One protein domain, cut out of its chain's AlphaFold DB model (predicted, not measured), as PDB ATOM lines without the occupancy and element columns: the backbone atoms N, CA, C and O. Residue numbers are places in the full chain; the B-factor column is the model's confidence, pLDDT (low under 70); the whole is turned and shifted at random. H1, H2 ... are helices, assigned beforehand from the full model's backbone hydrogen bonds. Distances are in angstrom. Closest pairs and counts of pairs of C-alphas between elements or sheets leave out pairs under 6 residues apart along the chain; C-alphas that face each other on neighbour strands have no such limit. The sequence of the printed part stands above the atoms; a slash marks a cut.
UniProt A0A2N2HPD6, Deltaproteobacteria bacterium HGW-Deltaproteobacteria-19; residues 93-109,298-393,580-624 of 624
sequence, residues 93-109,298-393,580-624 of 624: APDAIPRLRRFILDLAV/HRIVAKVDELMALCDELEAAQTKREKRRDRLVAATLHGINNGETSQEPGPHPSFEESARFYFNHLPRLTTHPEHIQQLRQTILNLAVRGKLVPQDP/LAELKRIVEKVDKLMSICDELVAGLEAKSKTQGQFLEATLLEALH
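Overview. This is residues 93 to 109, 298 to 393 and 580 to 624 of the 624 residues of a protein of Deltaproteobacteria bacterium HGW-Deltaproteobacteria-19 (UniProt A0A2N2HPD6). What does one see first? Two long helices, H2 and H6, run opposite ways like two rails, with the shorter H1 and H5 between them, H1 toward one end, H5 toward the other, and a gap between these two. The four make a flat bundle of nearly aligned helices, and the small H3 and H4 pack on H2 at one side of it. What is it made of? The printed part has 158 residues with six named helices, H1 to H6 in chain order, and no named strand; the class is all helix. How spread out is it? It is a rod spanning 79 by 37 by 18 A, only just loose, close to extended, with a radius of gyration of the C-alphas of 22.2 A.

Arrangement. What does the first helix touch? H1, residues 96 to 109, touches residues 300 to 315 alone of H2, residues 298 to 338, at a shallow tilt of 4 degrees, opposite ways; their closest C-alphas, of Ile 97 and Cys 311, are 6.2 A apart. H1 also touches residues 612 to 623 alone of H6, residues 580 to 623, the same way at a shallow tilt of 5 degrees; the closest C-alphas, of Phe 103 and Leu 619, are 6.7 A apart. What follows H2? H3, residues 351 to 360, forms a helical hairpin with H2, at a tilt of 37 degrees, only just steep, with C-alphas 336 and 351 closest at 4.8 A. H4, residues 362 to 365, touches H2, with C-alphas 329 and 365 closest at 6.1 A. Where is H5, residues 369 to 384? It touches H2, C-alphas 337 and 378 being closest at 6.4 A, and H6, C-alphas 369 and 601 being closest at 5.3 A. H2 and H6 are apart, and so are H1 and H5. How are the backbones? Every O i to N i+4 pair is within hydrogen-bond range in H1, H2, H3, H5 and H6; H4 is too short for such a pair.

Along the chain. Where does H1 begin? C-alpha 96 is at (158.070, 311.628, 308.068). How long are the helices? From first to last C-alpha, H1 measures 19.9 A, H2 59.6 A, H3 14.1 A, H4 5.0 A, H5 23.4 A and H6 65.1 A. Where does H6 end? C-alpha 623 is at (145.105, 303.681, 302.623).

Size, cuts and confidence. Where is it cut? Residues 110 to 297 and 394 to 579 are not printed; C-alphas 109 and 298 are 13.3 A apart, and C-alphas 393 and 580 are 12.8 A apart. Which link is long? H2 to H3, with 12 residues. Where is confidence low? Residues 339 to 348 and 623 to 624 have pLDDT under 70.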
ATOM      1  N   ALA A  93     160.249 309.864 312.509       83.25
ATOM      2  CA  ALA A  93     160.934 309.051 311.516       83.25
ATOM      3  C   ALA A  93     161.599 309.929 310.431       83.25
ATOM      4  O   ALA A  93     161.129 311.037 310.153       83.25
ATOM      5  N   PRO A  94     162.662 309.438 309.772       78.62
ATOM      6  CA  PRO A  94     163.233 310.114 308.610       78.62
ATOM      7  C   PRO A  94     162.177 310.333 307.526       78.62
ATOM      8  O   PRO A  94     161.381 309.438 307.233       78.62
ATOM      9  N   ASP A  95     162.175 311.526 306.931       84.31
ATOM     10  CA  ASP A  95     161.227 311.931 305.888       84.31
ATOM     11  C   ASP A  95     159.744 311.804 306.285       84.31
ATOM     12  O   ASP A  95     158.870 311.710 305.415       84.31
ATOM     13  N   ALA A  96     159.432 311.823 307.588       87.88
ATOM     14  CA  ALA A  96     158.070 311.628 308.068       87.88
ATOM     15  C   ALA A  96     157.091 312.662 307.531       87.88
ATOM     16  O   ALA A  96     156.044 312.306 306.999       87.88
ATOM     17  N   ILE A  97     157.451 313.938 307.620       90.25
ATOM     18  CA  ILE A  97     156.583 315.036 307.204       90.25
ATOM     19  C   ILE A  97     156.331 314.996 305.686       90.25
ATOM     20  O   ILE A  97     155.165 315.007 305.290       90.25
ATOM     21  N   PRO A  98     157.348 314.842 304.808       89.75
ATOM     22  CA  PRO A  98     157.111 314.588 303.385       89.75
ATOM     23  C   PRO A  98     156.170 313.408 303.099       89.75
ATOM     24  O   PRO A  98     155.316 313.506 302.215       89.75
ATOM     25  N   ARG A  99     156.299 312.294 303.833       86.81
ATOM     26  CA  ARG A  99     155.423 311.119 303.683       86.81
ATOM     27  C   ARG A  99     153.994 311.404 304.167       86.81
ATOM     28  O   ARG A  99     153.054 311.045 303.465       86.81
ATOM     29  N   LEU A 100     153.827 312.113 305.285       88.06
ATOM     30  CA  LEU A 100     152.525 312.553 305.804       88.06
ATOM     31  C   LEU A 100     151.808 313.481 304.820       88.06
ATOM     32  O   LEU A 100     150.644 313.250 304.512       88.06
ATOM     33  N   ARG A 101     152.507 314.469 304.243       90.44
ATOM     34  CA  ARG A 101     151.945 315.357 303.209       90.44
ATOM     35  C   ARG A 101     151.421 314.565 302.008       90.44
ATOM     36  O   ARG A 101     150.315 314.812 301.536       90.44
ATOM     37  N   ARG A 102     152.184 313.575 301.529       87.62
ATOM     38  CA  ARG A 102     151.744 312.682 300.439       87.62
ATOM     39  C   ARG A 102     150.528 311.848 300.834       87.62
ATOM     40  O   ARG A 102     149.616 311.709 300.029       87.62
ATOM     41  N   PHE A 103     150.509 311.322 302.054       86.88
ATOM     42  CA  PHE A 103     149.389 310.544 302.574       86.88
ATOM     43  C   PHE A 103     148.105 311.378 302.692       86.88
ATOM     44  O   PHE A 103     147.057 310.927 302.244       86.88
ATOM     45  N   ILE A 104     148.189 312.620 303.185       89.38
ATOM     46  CA  ILE A 104     147.059 313.567 303.222       89.38
ATOM     47  C   ILE A 104     146.483 313.772 301.816       89.38
ATOM     48  O   ILE A 104     145.269 313.699 301.629       89.38
ATOM     49  N   LEU A 105     147.347 313.987 300.817       89.50
ATOM     50  CA  LEU A 105     146.907 314.116 299.429       89.50
ATOM     51  C   LEU A 105     146.258 312.826 298.921       89.50
ATOM     52  O   LEU A 105     145.217 312.904 298.280       89.50
ATOM     53  N   ASP A 106     146.807 311.646 299.223       85.25
ATOM     54  CA  ASP A 106     146.222 310.375 298.778       85.25
ATOM     55  C   ASP A 106     144.849 310.098 299.429       85.25
ATOM     56  O   ASP A 106     143.922 309.646 298.757       85.25
ATOM     57  N   LEU A 107     144.655 310.466 300.701       86.25
ATOM     58  CA  LEU A 107     143.333 310.439 301.340       86.25
ATOM     59  C   LEU A 107     142.352 311.408 300.665       86.25
ATOM     60  O   LEU A 107     141.197 311.044 300.419       86.25
ATOM     61  N   ALA A 108     142.813 312.619 300.330       87.88
ATOM     62  CA  ALA A 108     142.013 313.616 299.624       87.88
ATOM     63  C   ALA A 108     141.591 313.118 298.235       87.88
ATOM     64  O   ALA A 108     140.420 313.227 297.877       87.88
ATOM     65  N   VAL A 109     142.509 312.520 297.461       84.19
ATOM     66  CA  VAL A 109     142.199 312.041 296.102       84.19
ATOM     67  C   VAL A 109     141.259 310.831 296.100       84.19
ATOM     68  O   VAL A 109     140.591 310.585 295.100       84.19
ATOM     69  N   HIS A 298     135.124 321.930 298.543       93.75
ATOM     70  CA  HIS A 298     135.491 322.973 299.505       93.75
ATOM     71  C   HIS A 298     135.870 322.400 300.874       93.75
ATOM     72  O   HIS A 298     136.847 322.856 301.468       93.75
ATOM     73  N   ARG A 299     135.148 321.376 301.356       94.19
ATOM     74  CA  ARG A 299     135.486 320.690 302.616       94.19
ATOM     75  C   ARG A 299     136.838 319.978 302.528       94.19
ATOM     76  O   ARG A 299     137.636 320.092 303.455       94.19
ATOM     77  N   ILE A 300     137.123 319.302 301.413       92.06
ATOM     78  CA  ILE A 300     138.415 318.644 301.163       92.06
ATOM     79  C   ILE A 300     139.543 319.673 301.168       92.06
ATOM     80  O   ILE A 300     140.525 319.474 301.875       92.06
ATOM     81  N   VAL A 301     139.410 320.770 300.413       94.75
ATOM     82  CA  VAL A 301     140.445 321.816 300.334       94.75
ATOM     83  C   VAL A 301     140.725 322.401 301.712       94.75
ATOM     84  O   VAL A 301     141.875 322.395 302.137       94.75
ATOM     85  N   ALA A 302     139.684 322.798 302.451       92.62
ATOM     86  CA  ALA A 302     139.844 323.331 303.802       92.62
ATOM     87  C   ALA A 302     140.584 322.348 304.727       92.62
ATOM     88  O   ALA A 302     141.451 322.757 305.497       92.62
ATOM     89  N   LYS A 303     140.285 321.044 304.622       91.44
ATOM     90  CA  LYS A 303     140.926 320.020 305.451       91.44
ATOM     91  C   LYS A 303     142.368 319.730 305.044       91.44
ATOM     92  O   LYS A 303     143.212 319.521 305.911       91.44
ATOM     93  N   VAL A 304     142.669 319.717 303.744       90.94
ATOM     94  CA  VAL A 304     144.050 319.595 303.256       90.94
ATOM     95  C   VAL A 304     144.871 320.790 303.731       90.94
ATOM     96  O   VAL A 304     145.955 320.577 304.265       90.94
ATOM     97  N   ASP A 305     144.354 322.013 303.600       90.56
ATOM     98  CA  ASP A 305     145.040 323.237 304.032       90.56
ATOM     99  C   ASP A 305     145.352 323.205 305.533       90.56
ATOM    100  O   ASP A 305     146.492 323.442 305.932       90.56
ATOM    101  N   GLU A 306     144.367 322.831 306.358       90.94
ATOM    102  CA  GLU A 306     144.522 322.645 307.808       90.94
ATOM    103  C   GLU A 306     145.650 321.650 308.131       90.94
ATOM    104  O   GLU A 306     146.565 321.954 308.898       90.94
ATOM    105  N   LEU A 307     145.627 320.461 307.520       90.81
ATOM    106  CA  LEU A 307     146.604 319.406 307.804       90.81
ATOM    107  C   LEU A 307     148.002 319.719 307.251       90.81
ATOM    108  O   LEU A 307     149.003 319.335 307.857       90.81
ATOM    109  N   MET A 308     148.090 320.418 306.116       89.62
ATOM    110  CA  MET A 308     149.359 320.885 305.554       89.62
ATOM    111  C   MET A 308     149.982 321.970 306.435       89.62
ATOM    112  O   MET A 308     151.178 321.892 306.709       89.62
ATOM    113  N   ALA A 309     149.183 322.904 306.958       90.75
ATOM    114  CA  ALA A 309     149.653 323.901 307.917       90.75
ATOM    115  C   ALA A 309     150.191 323.243 309.200       90.75
ATOM    116  O   ALA A 309     151.276 323.591 309.663       90.75
ATOM    117  N   LEU A 310     149.510 322.217 309.722       90.88
ATOM    118  CA  LEU A 310     150.014 321.431 310.856       90.88
ATOM    119  C   LEU A 310     151.327 320.697 310.528       90.88
ATOM    120  O   LEU A 310     152.215 320.606 311.378       90.88
ATOM    121  N   CYS A 311     151.488 320.196 309.298       90.44
ATOM    122  CA  CYS A 311     152.759 319.623 308.843       90.44
ATOM    123  C   CYS A 311     153.883 320.672 308.817       90.44
ATOM    124  O   CYS A 311     155.002 320.370 309.235       90.44
ATOM    125  N   ASP A 312     153.594 321.893 308.362       91.00
ATOM    126  CA  ASP A 312     154.551 323.005 308.334       91.00
ATOM    127  C   ASP A 312     154.970 323.424 309.755       91.00
ATOM    128  O   ASP A 312     156.161 323.595 310.035       91.00
ATOM    129  N   GLU A 313     154.015 323.523 310.683       92.38
ATOM    130  CA  GLU A 313     154.280 323.802 312.098       92.38
ATOM    131  C   GLU A 313     155.151 322.717 312.741       92.38
ATOM    132  O   GLU A 313     156.119 323.022 313.450       92.38
ATOM    133  N   LEU A 314     154.845 321.446 312.461       90.06
ATOM    134  CA  LEU A 314     155.620 320.309 312.941       90.06
ATOM    135  C   LEU A 314     157.058 320.349 312.405       90.06
ATOM    136  O   LEU A 314     158.002 320.162 313.175       90.06
ATOM    137  N   GLU A 315     157.248 320.648 311.118       91.50
ATOM    138  CA  GLU A 315     158.571 320.750 310.486       91.50
ATOM    139  C   GLU A 315     159.395 321.893 311.085       91.50
ATOM    140  O   GLU A 315     160.572 321.722 311.434       91.50
ATOM    141  N   ALA A 316     158.764 323.050 311.293       91.38
ATOM    142  CA  ALA A 316     159.386 324.194 311.944       91.38
ATOM    143  C   ALA A 316     159.782 323.878 313.398       91.38
ATOM    144  O   ALA A 316     160.887 324.228 313.840       91.38
ATOM    145  N   ALA A 317     158.920 323.183 314.147       90.94
ATOM    146  CA  ALA A 317     159.195 322.759 315.516       90.94
ATOM    147  C   ALA A 317     160.356 321.751 315.590       90.94
ATOM    148  O   ALA A 317     161.243 321.902 316.440       90.94
ATOM    149  N   GLN A 318     160.399 320.768 314.684       89.56
ATOM    150  CA  GLN A 318     161.491 319.791 314.585       89.56
ATOM    151  C   GLN A 318     162.824 320.468 314.260       89.56
ATOM    152  O   GLN A 318     163.782 320.314 315.021       89.56
ATOM    153  N   THR A 319     162.839 321.327 313.238       91.06
ATOM    154  CA  THR A 319     164.019 322.110 312.842       91.06
ATOM    155  C   THR A 319     164.541 322.964 314.000       91.06
ATOM    156  O   THR A 319     165.742 323.033 314.269       91.06
ATOM    157  N   LYS A 320     163.641 323.628 314.739       93.56
ATOM    158  CA  LYS A 320     164.003 324.452 315.904       93.56
ATOM    159  C   LYS A 320     164.592 323.611 317.037       93.56
ATOM    160  O   LYS A 320     165.544 324.046 317.689       93.56
ATOM    161  N   ARG A 321     164.026 322.430 317.295       91.06
ATOM    162  CA  ARG A 321     164.503 321.481 318.311       91.06
ATOM    163  C   ARG A 321     165.890 320.939 317.961       91.06
ATOM    164  O   ARG A 321     166.730 320.864 318.853       91.06
ATOM    165  N   GLU A 322     166.138 320.609 316.698       90.44
ATOM    166  CA  GLU A 322     167.446 320.144 316.213       90.44
ATOM    167  C   GLU A 322     168.507 321.229 316.320       90.44
ATOM    168  O   GLU A 322     169.469 321.043 317.053       90.44
ATOM    169  N   LYS A 323     168.249 322.439 315.809       92.38
ATOM    170  CA  LYS A 323     169.183 323.569 315.975       92.38
ATOM    171  C   LYS A 323     169.543 323.849 317.438       92.38
ATOM    172  O   LYS A 323     170.672 324.229 317.746       92.38
ATOM    173  N   ARG A 324     168.582 323.712 318.361       93.19
ATOM    174  CA  ARG A 324     168.837 323.851 319.807       93.19
ATOM    175  C   ARG A 324     169.716 322.721 320.340       93.19
ATOM    176  O   ARG A 324     170.611 322.993 321.136       93.19
ATOM    177  N   ARG A 325     169.466 321.483 319.912       93.38
ATOM    178  CA  ARG A 325     170.279 320.317 320.270       93.38
ATOM    179  C   ARG A 325     171.712 320.483 319.784       93.38
ATOM    180  O   ARG A 325     172.610 320.319 320.597       93.38
ATOM    181  N   ASP A 326     171.917 320.869 318.533       91.38
ATOM    182  CA  ASP A 326     173.253 321.000 317.940       91.38
ATOM    183  C   ASP A 326     174.083 322.039 318.697       91.38
ATOM    184  O   ASP A 326     175.232 321.793 319.055       91.38
ATOM    185  N   ARG A 327     173.462 323.175 319.040       91.69
ATOM    186  CA  ARG A 327     174.082 324.206 319.886       91.69
ATOM    187  C   ARG A 327     174.441 323.677 321.269       91.69
ATOM    188  O   ARG A 327     175.515 323.987 321.767       91.69
ATOM    189  N   LEU A 328     173.558 322.896 321.892       91.88
ATOM    190  CA  LEU A 328     173.794 322.337 323.221       91.88
ATOM    191  C   LEU A 328     174.903 321.278 323.205       91.88
ATOM    192  O   LEU A 328     175.757 321.286 324.088       91.88
ATOM    193  N   VAL A 329     174.931 320.409 322.190       92.62
ATOM    194  CA  VAL A 329     176.016 319.444 321.949       92.62
ATOM    195  C   VAL A 329     177.337 320.188 321.789       92.62
ATOM    196  O   VAL A 329     178.274 319.913 322.537       92.62
ATOM    197  N   ALA A 330     177.391 321.170 320.886       89.69
ATOM    198  CA  ALA A 330     178.596 321.942 320.616       89.69
ATOM    199  C   ALA A 330     179.091 322.690 321.863       89.69
ATOM    200  O   ALA A 330     180.265 322.585 322.206       89.69
ATOM    201  N   ALA A 331     178.205 323.388 322.580       89.25
ATOM    202  CA  ALA A 331     178.561 324.126 323.792       89.25
ATOM    203  C   ALA A 331     179.069 323.198 324.906       89.25
ATOM    204  O   ALA A 331     180.074 323.494 325.549       89.25
ATOM    205  N   THR A 332     178.418 322.051 325.107       91.06
ATOM    206  CA  THR A 332     178.815 321.104 326.157       91.06
ATOM    207  C   THR A 332     180.142 320.423 325.820       91.06
ATOM    208  O   THR A 332     181.019 320.323 326.674       91.06
ATOM    209  N   LEU A 333     180.338 319.989 324.568       91.38
ATOM    210  CA  LEU A 333     181.609 319.411 324.120       91.38
ATOM    211  C   LEU A 333     182.739 320.449 324.119       91.38
ATOM    212  O   LEU A 333     183.879 320.104 324.425       91.38
ATOM    213  N   HIS A 334     182.436 321.716 323.828       88.88
ATOM    214  CA  HIS A 334     183.381 322.818 323.982       88.88
ATOM    215  C   HIS A 334     183.790 323.001 325.449       88.88
ATOM    216  O   HIS A 334     184.983 323.080 325.727       88.88
ATOM    217  N   GLY A 335     182.836 322.986 326.385       88.19
ATOM    218  CA  GLY A 335     183.117 323.012 327.826       88.19
ATOM    219  C   GLY A 335     183.962 321.821 328.290       88.19
ATOM    220  O   GLY A 335     184.901 321.991 329.058       88.19
ATOM    221  N   ILE A 336     183.729 320.623 327.745       90.19
ATOM    222  CA  ILE A 336     184.578 319.445 328.006       90.19
ATOM    223  C   ILE A 336     186.001 319.643 327.459       90.19
ATOM    224  O   ILE A 336     186.968 319.224 328.084       90.19
ATOM    225  N   ASN A 337     186.168 320.283 326.303       87.56
ATOM    226  CA  ASN A 337     187.505 320.528 325.763       87.56
ATOM    227  C   ASN A 337     188.232 321.668 326.504       87.56
ATOM    228  O   ASN A 337     189.445 321.595 326.691       87.56
ATOM    229  N   ASN A 338     187.526 322.712 326.938       82.44
ATOM    230  CA  ASN A 338     188.143 323.984 327.341       82.44
ATOM    231  C   ASN A 338     187.865 324.417 328.787       82.44
ATOM    232  O   ASN A 338     188.399 325.439 329.204       82.44
ATOM    233  N   GLY A 339     187.087 323.660 329.565       68.62
ATOM    234  CA  GLY A 339     186.551 324.062 330.876       68.62
ATOM    235  C   GLY A 339     187.563 324.384 331.985       68.62
ATOM    236  O   GLY A 339     187.155 324.806 333.057       68.62
ATOM    237  N   GLU A 340     188.864 324.221 331.741       59.97
ATOM    238  CA  GLU A 340     189.950 324.602 332.661       59.97
ATOM    239  C   GLU A 340     190.789 325.790 332.147       59.97
ATOM    240  O   GLU A 340     191.664 326.279 332.850       59.97
ATOM    241  N   THR A 341     190.586 326.232 330.900       54.72
ATOM    242  CA  THR A 341     191.478 327.175 330.188       54.72
ATOM    243  C   THR A 341     190.810 328.525 329.891       54.72
ATOM    244  O   THR A 341     191.475 329.460 329.450       54.72
ATOM    245  N   SER A 342     189.505 328.662 330.133       52.56
ATOM    246  CA  SER A 342     188.768 329.894 329.848       52.56
ATOM    247  C   SER A 342     189.112 330.994 330.860       52.56
ATOM    248  O   SER A 342     188.619 330.990 331.982       52.56
ATOM    249  N   GLN A 343     189.928 331.966 330.442       48.91
ATOM    250  CA  GLN A 343     190.101 333.256 331.133       48.91
ATOM    251  C   GLN A 343     188.948 334.242 330.844       48.91
ATOM    252  O   GLN A 343     189.020 335.407 331.236       48.91
ATOM    253  N   GLU A 344     187.895 333.813 330.139       50.31
ATOM    254  CA  GLU A 344     186.755 334.677 329.835       50.31
ATOM    255  C   GLU A 344     185.933 334.979 331.102       50.31
ATOM    256  O   GLU A 344     185.547 334.056 331.826       50.31
ATOM    257  N   PRO A 345     185.641 336.263 331.390       44.16
ATOM    258  CA  PRO A 345     184.805 336.639 332.519       44.16
ATOM    259  C   PRO A 345     183.347 336.229 332.256       44.16
ATOM    260  O   PRO A 345     182.611 336.906 331.542       44.16
ATOM    261  N   GLY A 346     182.919 335.118 332.859       60.97
ATOM    262  CA  GLY A 346     181.544 334.622 332.805       60.97
ATOM    263  C   GLY A 346     181.371 333.276 333.527       60.97
ATOM    264  O   GLY A 346     182.361 332.599 333.804       60.97
ATOM    265  N   PRO A 347     180.133 332.859 333.854       61.78
ATOM    266  CA  PRO A 347     179.858 331.553 334.446       61.78
ATOM    267  C   PRO A 347     179.949 330.466 333.363       61.78
ATOM    268  O   PRO A 347     178.936 329.996 332.843       61.78
ATOM    269  N   HIS A 348     181.168 330.090 332.979       65.38
ATOM    270  CA  HIS A 348     181.386 328.936 332.113       65.38
ATOM    271  C   HIS A 348     181.401 327.661 332.965       65.38
ATOM    272  O   HIS A 348     182.096 327.632 333.981       65.38
ATOM    273  N   PRO A 349     180.646 326.615 332.588       71.69
ATOM    274  CA  PRO A 349     180.676 325.356 333.315       71.69
ATOM    275  C   PRO A 349     182.075 324.742 333.239       71.69
ATOM    276  O   PRO A 349     182.696 324.706 332.173       71.69
ATOM    277  N   SER A 350     182.541 324.228 334.373       82.19
ATOM    278  CA  SER A 350     183.789 323.468 334.481       82.19
ATOM    279  C   SER A 350     183.798 322.249 333.552       82.19
ATOM    280  O   SER A 350     182.766 321.820 333.009       82.19
ATOM    281  N   PHE A 351     184.979 321.652 333.394       83.50
ATOM    282  CA  PHE A 351     185.132 320.367 332.720       83.50
ATOM    283  C   PHE A 351     184.169 319.313 333.297       83.50
ATOM    284  O   PHE A 351     183.434 318.665 332.548       83.50
ATOM    285  N   GLU A 352     184.129 319.176 334.624       82.81
ATOM    286  CA  GLU A 352     183.311 318.196 335.337       82.81
ATOM    287  C   GLU A 352     181.818 318.435 335.127       82.81
ATOM    288  O   GLU A 352     181.069 317.489 334.873       82.81
ATOM    289  N   GLU A 353     181.372 319.688 335.212       86.81
ATOM    290  CA  GLU A 353     179.967 320.046 335.006       86.81
ATOM    291  C   GLU A 353     179.526 319.766 333.574       86.81
ATOM    292  O   GLU A 353     178.471 319.156 333.368       86.81
ATOM    293  N   SER A 354     180.354 320.142 332.598       90.12
ATOM    294  CA  SER A 354     180.094 319.906 331.178       90.12
ATOM    295  C   SER A 354     180.061 318.409 330.863       90.12
ATOM    296  O   SER A 354     179.123 317.925 330.226       90.12
ATOM    297  N   ALA A 355     181.030 317.639 331.368       87.62
ATOM    298  CA  ALA A 355     181.073 316.188 331.201       87.62
ATOM    299  C   ALA A 355     179.850 315.515 331.835       87.62
ATOM    300  O   ALA A 355     179.164 314.724 331.182       87.62
ATOM    301  N   ARG A 356     179.533 315.858 333.089       89.69
ATOM    302  CA  ARG A 356     178.373 315.317 333.806       89.69
ATOM    303  C   ARG A 356     177.073 315.626 333.068       89.69
ATOM    304  O   ARG A 356     176.254 314.727 332.894       89.69
ATOM    305  N   PHE A 357     176.894 316.861 332.600       91.62
ATOM    306  CA  PHE A 357     175.719 317.249 331.822       91.62
ATOM    307  C   PHE A 357     175.608 316.440 330.525       91.62
ATOM    308  O   PHE A 357     174.549 315.871 330.248       91.62
ATOM    309  N   TYR A 358     176.699 316.338 329.756       91.81
ATOM    310  CA  TYR A 358     176.701 315.615 328.484       91.81
ATOM    311  C   TYR A 358     176.295 314.153 328.665       91.81
ATOM    312  O   TYR A 358     175.378 313.676 327.998       91.81
ATOM    313  N   PHE A 359     176.944 313.443 329.593       88.50
ATOM    314  CA  PHE A 359     176.720 312.010 329.777       88.50
ATOM    315  C   PHE A 359     175.359 311.700 330.416       88.50
ATOM    316  O   PHE A 359     174.713 310.737 330.007       88.50
ATOM    317  N   ASN A 360     174.855 312.550 331.319       92.19
ATOM    318  CA  ASN A 360     173.503 312.400 331.881       92.19
ATOM    319  C   ASN A 360     172.391 312.624 330.845       92.19
ATOM    320  O   ASN A 360     171.259 312.172 331.029       92.19
ATOM    321  N   HIS A 361     172.694 313.323 329.750       93.06
ATOM    322  CA  HIS A 361     171.735 313.640 328.694       93.06
ATOM    323  C   HIS A 361     172.101 313.041 327.335       93.06
ATOM    324  O   HIS A 361     171.471 313.388 326.334       93.06
ATOM    325  N   LEU A 362     173.046 312.097 327.298       89.25
ATOM    326  CA  LEU A 362     173.612 311.551 326.066       89.25
ATOM    327  C   LEU A 362     172.532 311.076 325.076       89.25
ATOM    328  O   LEU A 362     172.502 311.621 323.976       89.25
ATOM    329  N   PRO A 363     171.529 310.247 325.450       88.75
ATOM    330  CA  PRO A 363     170.492 309.807 324.506       88.75
ATOM    331  C   PRO A 363     169.660 310.942 323.883       88.75
ATOM    332  O   PRO A 363     169.110 310.791 322.794       88.75
ATOM    333  N   ARG A 364     169.529 312.084 324.574       88.94
ATOM    334  CA  ARG A 364     168.782 313.256 324.084       88.94
ATOM    335  C   ARG A 364     169.647 314.187 323.243       88.94
ATOM    336  O   ARG A 364     169.099 314.923 322.421       88.94
ATOM    337  N   LEU A 365     170.956 314.176 323.474       90.94
ATOM    338  CA  LEU A 365     171.940 314.999 322.782       90.94
ATOM    339  C   LEU A 365     172.462 314.315 321.516       90.94
ATOM    340  O   LEU A 365     172.728 314.996 320.534       90.94
ATOM    341  N   THR A 366     172.528 312.985 321.477       89.50
ATOM    342  CA  THR A 366     173.069 312.215 320.350       89.50
ATOM    343  C   THR A 366     171.960 311.490 319.589       89.50
ATOM    344  O   THR A 366     171.765 310.289 319.753       89.50
ATOM    345  N   THR A 367     171.192 312.223 318.776       88.06
ATOM    346  CA  THR A 367     170.086 311.659 317.974       88.06
ATOM    347  C   THR A 367     170.463 311.354 316.526       88.06
ATOM    348  O   THR A 367     169.699 310.678 315.846       88.06
ATOM    349  N   HIS A 368     171.624 311.830 316.067       86.38
ATOM    350  CA  HIS A 368     172.151 311.610 314.718       86.38
ATOM    351  C   HIS A 368     173.623 311.171 314.786       86.38
ATOM    352  O   HIS A 368     174.329 311.593 315.712       86.38
ATOM    353  N   PRO A 369     174.112 310.372 313.815       88.50
ATOM    354  CA  PRO A 369     175.510 309.934 313.767       88.50
ATOM    355  C   PRO A 369     176.531 311.080 313.841       88.50
ATOM    356  O   PRO A 369     177.566 310.951 314.494       88.50
ATOM    357  N   GLU A 370     176.216 312.241 313.261       87.38
ATOM    358  CA  GLU A 370     177.089 313.424 313.273       87.38
ATOM    359  C   GLU A 370     177.407 313.937 314.689       87.38
ATOM    360  O   GLU A 370     178.503 314.440 314.942       87.38
ATOM    361  N   HIS A 371     176.499 313.762 315.655       89.69
ATOM    362  CA  HIS A 371     176.746 314.174 317.043       89.69
ATOM    363  C   HIS A 371     177.787 313.276 317.716       89.69
ATOM    364  O   HIS A 371     178.570 313.740 318.548       89.69
ATOM    365  N   ILE A 372     177.827 311.996 317.333       92.44
ATOM    366  CA  ILE A 372     178.841 311.053 317.807       92.44
ATOM    367  C   ILE A 372     180.204 311.389 317.197       92.44
ATOM    368  O   ILE A 372     181.221 311.259 317.874       92.44
ATOM    369  N   GLN A 373     180.250 311.901 315.964       90.38
ATOM    370  CA  GLN A 373     181.504 312.344 315.354       90.38
ATOM    371  C   GLN A 373     182.176 313.467 316.161       90.38
ATOM    372  O   GLN A 373     183.389 313.431 316.374       90.38
ATOM    373  N   GLN A 374     181.401 314.430 316.670       90.38
ATOM    374  CA  GLN A 374     181.934 315.476 317.553       90.38
ATOM    375  C   GLN A 374     182.452 314.892 318.877       90.38
ATOM    376  O   GLN A 374     183.522 315.279 319.345       90.38
ATOM    377  N   LEU A 375     181.745 313.909 319.449       93.50
ATOM    378  CA  LEU A 375     182.189 313.208 320.657       93.50
ATOM    379  C   LEU A 375     183.524 312.479 320.441       93.50
ATOM    380  O   LEU A 375     184.412 312.583 321.287       93.50
ATOM    381  N   ARG A 376     183.703 311.794 319.302       94.38
ATOM    382  CA  ARG A 376     184.985 311.158 318.938       94.38
ATOM    383  C   ARG A 376     186.119 312.170 318.914       94.38
ATOM    384  O   ARG A 376     187.179 311.905 319.474       94.38
ATOM    385  N   GLN A 377     185.888 313.333 318.308       93.12
ATOM    386  CA  GLN A 377     186.894 314.389 318.253       93.12
ATOM    387  C   GLN A 377     187.260 314.895 319.653       93.12
ATOM    388  O   GLN A 377     188.439 315.071 319.949       93.12
ATOM    389  N   THR A 378     186.273 315.074 320.533       93.81
ATOM    390  CA  THR A 378     186.494 315.441 321.938       93.81
ATOM    391  C   THR A 378     187.287 314.366 322.692       93.81
ATOM    392  O   THR A 378     188.229 314.698 323.406       93.81
ATOM    393  N   ILE A 379     186.999 313.075 322.485       95.38
ATOM    394  CA  ILE A 379     187.778 311.969 323.074       95.38
ATOM    395  C   ILE A 379     189.247 312.037 322.636       95.38
ATOM    396  O   ILE A 379     190.140 311.952 323.479       95.38
ATOM    397  N   LEU A 380     189.500 312.223 321.338       95.94
ATOM    398  CA  LEU A 380     190.856 312.332 320.792       95.94
ATOM    399  C   LEU A 380     191.590 313.581 321.301       95.94
ATOM    400  O   LEU A 380     192.777 313.511 321.618       95.94
ATOM    401  N   ASN A 381     190.888 314.710 321.440       93.88
ATOM    402  CA  ASN A 381     191.452 315.943 321.993       93.88
ATOM    403  C   ASN A 381     191.890 315.749 323.453       93.88
ATOM    404  O   ASN A 381     193.010 316.096 323.818       93.88
ATOM    405  N   LEU A 382     191.042 315.120 324.270       93.56
ATOM    406  CA  LEU A 382     191.350 314.800 325.666       93.56
ATOM    407  C   LEU A 382     192.494 313.785 325.783       93.56
ATOM    408  O   LEU A 382     193.301 313.891 326.705       93.56
ATOM    409  N   ALA A 383     192.580 312.826 324.856       95.19
ATOM    410  CA  ALA A 383     193.649 311.833 324.810       95.19
ATOM    411  C   ALA A 383     195.023 312.486 324.619       95.19
ATOM    412  O   ALA A 383     195.909 312.286 325.443       95.19
ATOM    413  N   VAL A 384     195.182 313.315 323.582       94.50
ATOM    414  CA  VAL A 384     196.482 313.937 323.257       94.50
ATOM    415  C   VAL A 384     196.865 315.081 324.203       94.50
ATOM    416  O   VAL A 384     197.991 315.556 324.165       94.50
ATOM    417  N   ARG A 385     195.939 315.539 325.053       92.38
ATOM    418  CA  ARG A 385     196.193 316.535 326.109       92.38
ATOM    419  C   ARG A 385     196.439 315.906 327.481       92.38
ATOM    420  O   ARG A 385     196.557 316.637 328.459       92.38
ATOM    421  N   GLY A 386     196.432 314.574 327.566       91.50
ATOM    422  CA  GLY A 386     196.614 313.832 328.814       91.50
ATOM    423  C   GLY A 386     195.494 314.022 329.832       91.50
ATOM    424  O   GLY A 386     195.719 313.897 331.028       91.50
ATOM    425  N   LYS A 387     194.274 314.325 329.372       90.31
ATOM    426  CA  LYS A 387     193.080 314.511 330.221       90.31
ATOM    427  C   LYS A 387     192.130 313.310 330.207       90.31
ATOM    428  O   LYS A 387     191.093 313.311 330.875       90.31
ATOM    429  N   LEU A 388     192.427 312.287 329.403       91.56
ATOM    430  CA  LEU A 388     191.537 311.138 329.223       91.56
ATOM    431  C   LEU A 388     191.709 310.058 330.302       91.56
ATOM    432  O   LEU A 388     190.719 309.444 330.722       91.56
ATOM    433  N   VAL A 389     192.946 309.828 330.740       93.31
ATOM    434  CA  VAL A 389     193.324 308.833 331.755       93.31
ATOM    435  C   VAL A 389     194.054 309.519 332.917       93.31
ATOM    436  O   VAL A 389     194.613 310.592 332.707       93.31
ATOM    437  N   PRO A 390     194.035 308.955 334.138       90.31
ATOM    438  CA  PRO A 390     194.829 309.481 335.248       90.31
ATOM    439  C   PRO A 390     196.337 309.372 334.974       90.31
ATOM    440  O   PRO A 390     196.782 308.352 334.436       90.31
ATOM    441  N   GLN A 391     197.106 310.381 335.397       90.12
ATOM    442  CA  GLN A 391     198.570 310.312 335.416       90.12
ATOM    443  C   GLN A 391     199.042 309.477 336.617       90.12
ATOM    444  O   GLN A 391     198.452 309.563 337.698       90.12
ATOM    445  N   ASP A 392     200.102 308.684 336.440       92.62
ATOM    446  CA  ASP A 392     200.747 307.930 337.521       92.62
ATOM    447  C   ASP A 392     202.142 308.521 337.790       92.62
ATOM    448  O   ASP A 392     203.004 308.449 336.915       92.62
ATOM    449  N   PRO A 393     202.400 309.100 338.978       90.88
ATOM    450  CA  PRO A 393     203.714 309.642 339.329       90.88
ATOM    451  C   PRO A 393     204.858 308.617 339.306       90.88
ATOM    452  O   PRO A 393     206.018 309.020 339.302       90.88
ATOM    453  N   LEU A 580     205.630 305.996 328.373       95.81
ATOM    454  CA  LEU A 580     205.247 304.823 327.568       95.81
ATOM    455  C   LEU A 580     204.110 304.004 328.208       95.81
ATOM    456  O   LEU A 580     203.271 303.442 327.501       95.81
ATOM    457  N   ALA A 581     204.086 303.917 329.538       96.06
ATOM    458  CA  ALA A 581     203.018 303.246 330.272       96.06
ATOM    459  C   ALA A 581     201.683 303.998 330.128       96.06
ATOM    460  O   ALA A 581     200.671 303.388 329.776       96.06
ATOM    461  N   GLU A 582     201.688 305.323 330.298       96.75
ATOM    462  CA  GLU A 582     200.511 306.164 330.082       96.75
ATOM    463  C   GLU A 582     200.031 306.124 328.625       96.75
ATOM    464  O   GLU A 582     198.832 305.982 328.389       96.75
ATOM    465  N   LEU A 583     200.942 306.134 327.645       96.62
ATOM    466  CA  LEU A 583     200.626 305.988 326.219       96.62
ATOM    467  C   LEU A 583     199.771 304.744 325.956       96.62
ATOM    468  O   LEU A 583     198.755 304.823 325.264       96.62
ATOM    469  N   LYS A 584     200.158 303.595 326.526       96.50
ATOM    470  CA  LYS A 584     199.405 302.337 326.400       96.50
ATOM    471  C   LYS A 584     198.010 302.466 327.011       96.50
ATOM    472  O   LYS A 584     197.031 302.140 326.343       96.50
ATOM    473  N   ARG A 585     197.907 303.036 328.219       97.31
ATOM    474  CA  ARG A 585     196.614 303.283 328.888       97.31
ATOM    475  C   ARG A 585     195.717 304.220 328.074       97.31
ATOM    476  O   ARG A 585     194.509 303.996 328.003       97.31
ATOM    477  N   ILE A 586     196.283 305.253 327.443       97.44
ATOM    478  CA  ILE A 586     195.557 306.160 326.544       97.44
ATOM    479  C   ILE A 586     195.015 305.387 325.347       97.44
ATOM    480  O   ILE A 586     193.823 305.486 325.065       97.44
ATOM    481  N   VAL A 587     195.865 304.615 324.660       97.56
ATOM    482  CA  VAL A 587     195.468 303.864 323.462       97.56
ATOM    483  C   VAL A 587     194.324 302.903 323.777       97.56
ATOM    484  O   VAL A 587     193.271 303.001 323.152       97.56
ATOM    485  N   GLU A 588     194.478 302.076 324.815       97.31
ATOM    486  CA  GLU A 588     193.441 301.145 325.277       97.31
ATOM    487  C   GLU A 588     192.124 301.863 325.605       97.31
ATOM    488  O   GLU A 588     191.030 301.391 325.276       97.31
ATOM    489  N   LYS A 589     192.207 303.036 326.245       97.50
ATOM    490  CA  LYS A 589     191.021 303.801 326.625       97.50
ATOM    491  C   LYS A 589     190.313 304.418 325.424       97.50
ATOM    492  O   LYS A 589     189.081 304.391 325.391       97.50
ATOM    493  N   VAL A 590     191.061 304.985 324.477       97.00
ATOM    494  CA  VAL A 590     190.504 305.540 323.236       97.00
ATOM    495  C   VAL A 590     189.852 304.429 322.424       97.00
ATOM    496  O   VAL A 590     188.700 304.599 322.038       97.00
ATOM    497  N   ASP A 591     190.517 303.284 322.250       95.62
ATOM    498  CA  ASP A 591     189.972 302.123 321.535       95.62
ATOM    499  C   ASP A 591     188.617 301.689 322.105       95.62
ATOM    500  O   ASP A 591     187.619 301.612 321.384       95.62
ATOM    501  N   LYS A 592     188.543 301.514 323.432       96.81
ATOM    502  CA  LYS A 592     187.292 301.156 324.112       96.81
ATOM    503  C   LYS A 592     186.183 302.185 323.880       96.81
ATOM    504  O   LYS A 592     185.031 301.815 323.674       96.81
ATOM    505  N   LEU A 593     186.501 303.478 323.946       95.44
ATOM    506  CA  LEU A 593     185.507 304.537 323.746       95.44
ATOM    507  C   LEU A 593     185.068 304.654 322.280       95.44
ATOM    508  O   LEU A 593     183.892 304.899 322.031       95.44
ATOM    509  N   MET A 594     185.976 304.447 321.324       94.75
ATOM    510  CA  MET A 594     185.655 304.444 319.895       94.75
ATOM    511  C   MET A 594     184.713 303.295 319.530       94.75
ATOM    512  O   MET A 594     183.753 303.547 318.807       94.75
ATOM    513  N   SER A 595     184.915 302.105 320.108       94.75
ATOM    514  CA  SER A 595     183.997 300.964 319.957       94.75
ATOM    515  C   SER A 595     182.591 301.291 320.470       94.75
ATOM    516  O   SER A 595     181.607 301.064 319.774       94.75
ATOM    517  N   ILE A 596     182.479 301.917 321.648       94.06
ATOM    518  CA  ILE A 596     181.178 302.367 322.178       94.06
ATOM    519  C   ILE A 596     180.540 303.400 321.237       94.06
ATOM    520  O   ILE A 596     179.337 303.370 320.991       94.06
ATOM    521  N   CYS A 597     181.328 304.325 320.682       93.94
ATOM    522  CA  CYS A 597     180.822 305.259 319.682       93.94
ATOM    523  C   CYS A 597     180.342 304.544 318.403       93.94
ATOM    524  O   CYS A 597     179.359 304.995 317.817       93.94
ATOM    525  N   ASP A 598     181.001 303.465 317.967       93.25
ATOM    526  CA  ASP A 598     180.578 302.668 316.806       93.25
ATOM    527  C   ASP A 598     179.223 301.992 317.076       93.25
ATOM    528  O   ASP A 598     178.303 302.108 316.264       93.25
ATOM    529  N   GLU A 599     179.052 301.391 318.257       93.94
ATOM    530  CA  GLU A 599     177.786 300.793 318.701       93.94
ATOM    531  C   GLU A 599     176.645 301.821 318.760       93.94
ATOM    532  O   GLU A 599     175.529 301.552 318.309       93.94
ATOM    533  N   LEU A 600     176.922 303.027 319.271       92.69
ATOM    534  CA  LEU A 600     175.939 304.112 319.320       92.69
ATOM    535  C   LEU A 600     175.494 304.543 317.918       92.69
ATOM    536  O   LEU A 600     174.299 304.748 317.699       92.69
ATOM    537  N   VAL A 601     176.425 304.674 316.966       93.81
ATOM    538  CA  VAL A 601     176.092 305.009 315.571       93.81
ATOM    539  C   VAL A 601     175.227 303.914 314.952       93.81
ATOM    540  O   VAL A 601     174.149 304.221 314.440       93.81
ATOM    541  N   ALA A 602     175.634 302.648 315.081       92.75
ATOM    542  CA  ALA A 602     174.873 301.515 314.559       92.75
ATOM    543  C   ALA A 602     173.450 301.452 315.149       92.75
ATOM    544  O   ALA A 602     172.476 301.234 314.426       92.75
ATOM    545  N   GLY A 603     173.301 301.716 316.453       92.31
ATOM    546  CA  GLY A 603     171.999 301.775 317.120       92.31
ATOM    547  C   GLY A 603     171.098 302.907 316.606       92.31
ATOM    548  O   GLY A 603     169.895 302.704 316.416       92.31
ATOM    549  N   LEU A 604     171.661 304.091 316.339       90.38
ATOM    550  CA  LEU A 604     170.922 305.221 315.765       90.38
ATOM    551  C   LEU A 604     170.445 304.925 314.338       90.38
ATOM    552  O   LEU A 604     169.288 305.200 314.011       90.38
ATOM    553  N   GLU A 605     171.299 304.332 313.509       90.81
ATOM    554  CA  GLU A 605     170.962 303.950 312.133       90.81
ATOM    555  C   GLU A 605     169.880 302.863 312.091       90.81
ATOM    556  O   GLU A 605     168.895 302.993 311.356       90.81
ATOM    557  N   ALA A 606     169.997 301.832 312.932       89.88
ATOM    558  CA  ALA A 606     168.997 300.772 313.043       89.88
ATOM    559  C   ALA A 606     167.630 301.314 313.492       89.88
ATOM    560  O   ALA A 606     166.593 300.965 312.916       89.88
ATOM    561  N   LYS A 607     167.619 302.214 314.485       87.44
ATOM    562  CA  LYS A 607     166.395 302.874 314.955       87.44
ATOM    563  C   LYS A 607     165.755 303.716 313.852       87.44
ATOM    564  O   LYS A 607     164.560 303.580 313.609       87.44
ATOM    565  N   SER A 608     166.553 304.537 313.174       86.56
ATOM    566  CA  SER A 608     166.129 305.391 312.060       86.56
ATOM    567  C   SER A 608     165.466 304.571 310.942       86.56
ATOM    568  O   SER A 608     164.340 304.861 310.531       86.56
ATOM    569  N   LYS A 609     166.107 303.468 310.534       87.06
ATOM    570  CA  LYS A 609     165.574 302.531 309.536       87.06
ATOM    571  C   LYS A 609     164.249 301.905 309.977       87.06
ATOM    572  O   LYS A 609     163.288 301.909 309.211       87.06
ATOM    573  N   THR A 610     164.187 301.407 311.212       86.56
ATOM    574  CA  THR A 610     162.983 300.763 311.765       86.56
ATOM    575  C   THR A 610     161.810 301.741 311.833       86.56
ATOM    576  O   THR A 610     160.695 301.398 311.450       86.56
ATOM    577  N   GLN A 611     162.055 302.984 312.265       83.88
ATOM    578  CA  GLN A 611     161.032 304.029 312.290       83.88
ATOM    579  C   GLN A 611     160.523 304.357 310.883       83.88
ATOM    580  O   GLN A 611     159.314 304.460 310.704       83.88
ATOM    581  N   GLY A 612     161.410 304.464 309.887       83.81
ATOM    582  CA  GLY A 612     161.016 304.694 308.492       83.81
ATOM    583  C   GLY A 612     160.144 303.569 307.919       83.81
ATOM    584  O   GLY A 612     159.124 303.846 307.291       83.81
ATOM    585  N   GLN A 613     160.502 302.309 308.187       84.88
ATOM    586  CA  GLN A 613     159.721 301.138 307.763       84.88
ATOM    587  C   GLN A 613     158.351 301.078 308.446       84.88
ATOM    588  O   GLN A 613     157.342 300.842 307.784       84.88
ATOM    589  N   PHE A 614     158.301 301.334 309.755       82.81
ATOM    590  CA  PHE A 614     157.048 301.372 310.508       82.81
ATOM    591  C   PHE A 614     156.118 302.485 310.009       82.81
ATOM    592  O   PHE A 614     154.918 302.266 309.854       82.81
ATOM    593  N   LEU A 615     156.677 303.659 309.696       82.50
ATOM    594  CA  LEU A 615     155.944 304.765 309.085       82.50
ATOM    595  C   LEU A 615     155.296 304.331 307.768       82.50
ATOM    596  O   LEU A 615     154.107 304.531 307.559       82.50
ATOM    597  N   GLU A 616     156.084 303.719 306.885       81.44
ATOM    598  CA  GLU A 616     155.626 303.279 305.569       81.44
ATOM    599  C   GLU A 616     154.494 302.264 305.661       81.44
ATOM    600  O   GLU A 616     153.465 302.446 305.017       81.44
ATOM    601  N   ALA A 617     154.660 301.247 306.509       82.00
ATOM    602  CA  ALA A 617     153.635 300.242 306.749       82.00
ATOM    603  C   ALA A 617     152.344 300.877 307.287       82.00
ATOM    604  O   ALA A 617     151.272 300.609 306.753       82.00
ATOM    605  N   THR A 618     152.454 301.782 308.268       79.31
ATOM    606  CA  THR A 618     151.285 302.443 308.873       79.31
ATOM    607  C   THR A 618     150.528 303.300 307.855       79.31
ATOM    608  O   THR A 618     149.300 303.274 307.816       79.31
ATOM    609  N   LEU A 619     151.239 304.058 307.009       80.00
ATOM    610  CA  LEU A 619     150.592 304.872 305.977       80.00
ATOM    611  C   LEU A 619     149.946 304.008 304.892       80.00
ATOM    612  O   LEU A 619     148.858 304.342 304.442       80.00
ATOM    613  N   LEU A 620     150.594 302.919 304.466       77.00
ATOM    614  CA  LEU A 620     150.032 302.013 303.461       77.00
ATOM    615  C   LEU A 620     148.769 301.322 303.968       77.00
ATOM    616  O   LEU A 620     147.783 301.268 303.241       77.00
ATOM    617  N   GLU A 621     148.782 300.829 305.202       74.69
ATOM    618  CA  GLU A 621     147.620 300.164 305.790       74.69
ATOM    619  C   GLU A 621     146.435 301.124 305.932       74.69
ATOM    620  O   GLU A 621     145.332 300.782 305.529       74.69
ATOM    621  N   ALA A 622     146.668 302.369 306.362       70.19
ATOM    622  CA  ALA A 622     145.612 303.379 306.462       70.19
ATOM    623  C   ALA A 622     145.003 303.800 305.100       70.19
ATOM    624  O   ALA A 622     143.952 304.446 305.063       70.19
ATOM    625  N   LEU A 623     145.645 303.463 303.973       67.44
ATOM    626  CA  LEU A 623     145.105 303.681 302.623       67.44
ATOM    627  C   LEU A 623     144.220 302.540 302.115       67.44
ATOM    628  O   LEU A 623     143.497 302.746 301.130       67.44
ATOM    629  N   HIS A 624     144.297 301.361 302.727       61.94
ATOM    630  CA  HIS A 624     143.511 300.188 302.359       61.94
ATOM    631  C   HIS A 624     142.236 300.154 303.191       61.94
ATOM    632  O   HIS A 624     141.161 300.163 302.533       61.94
TER     633      HIS A 624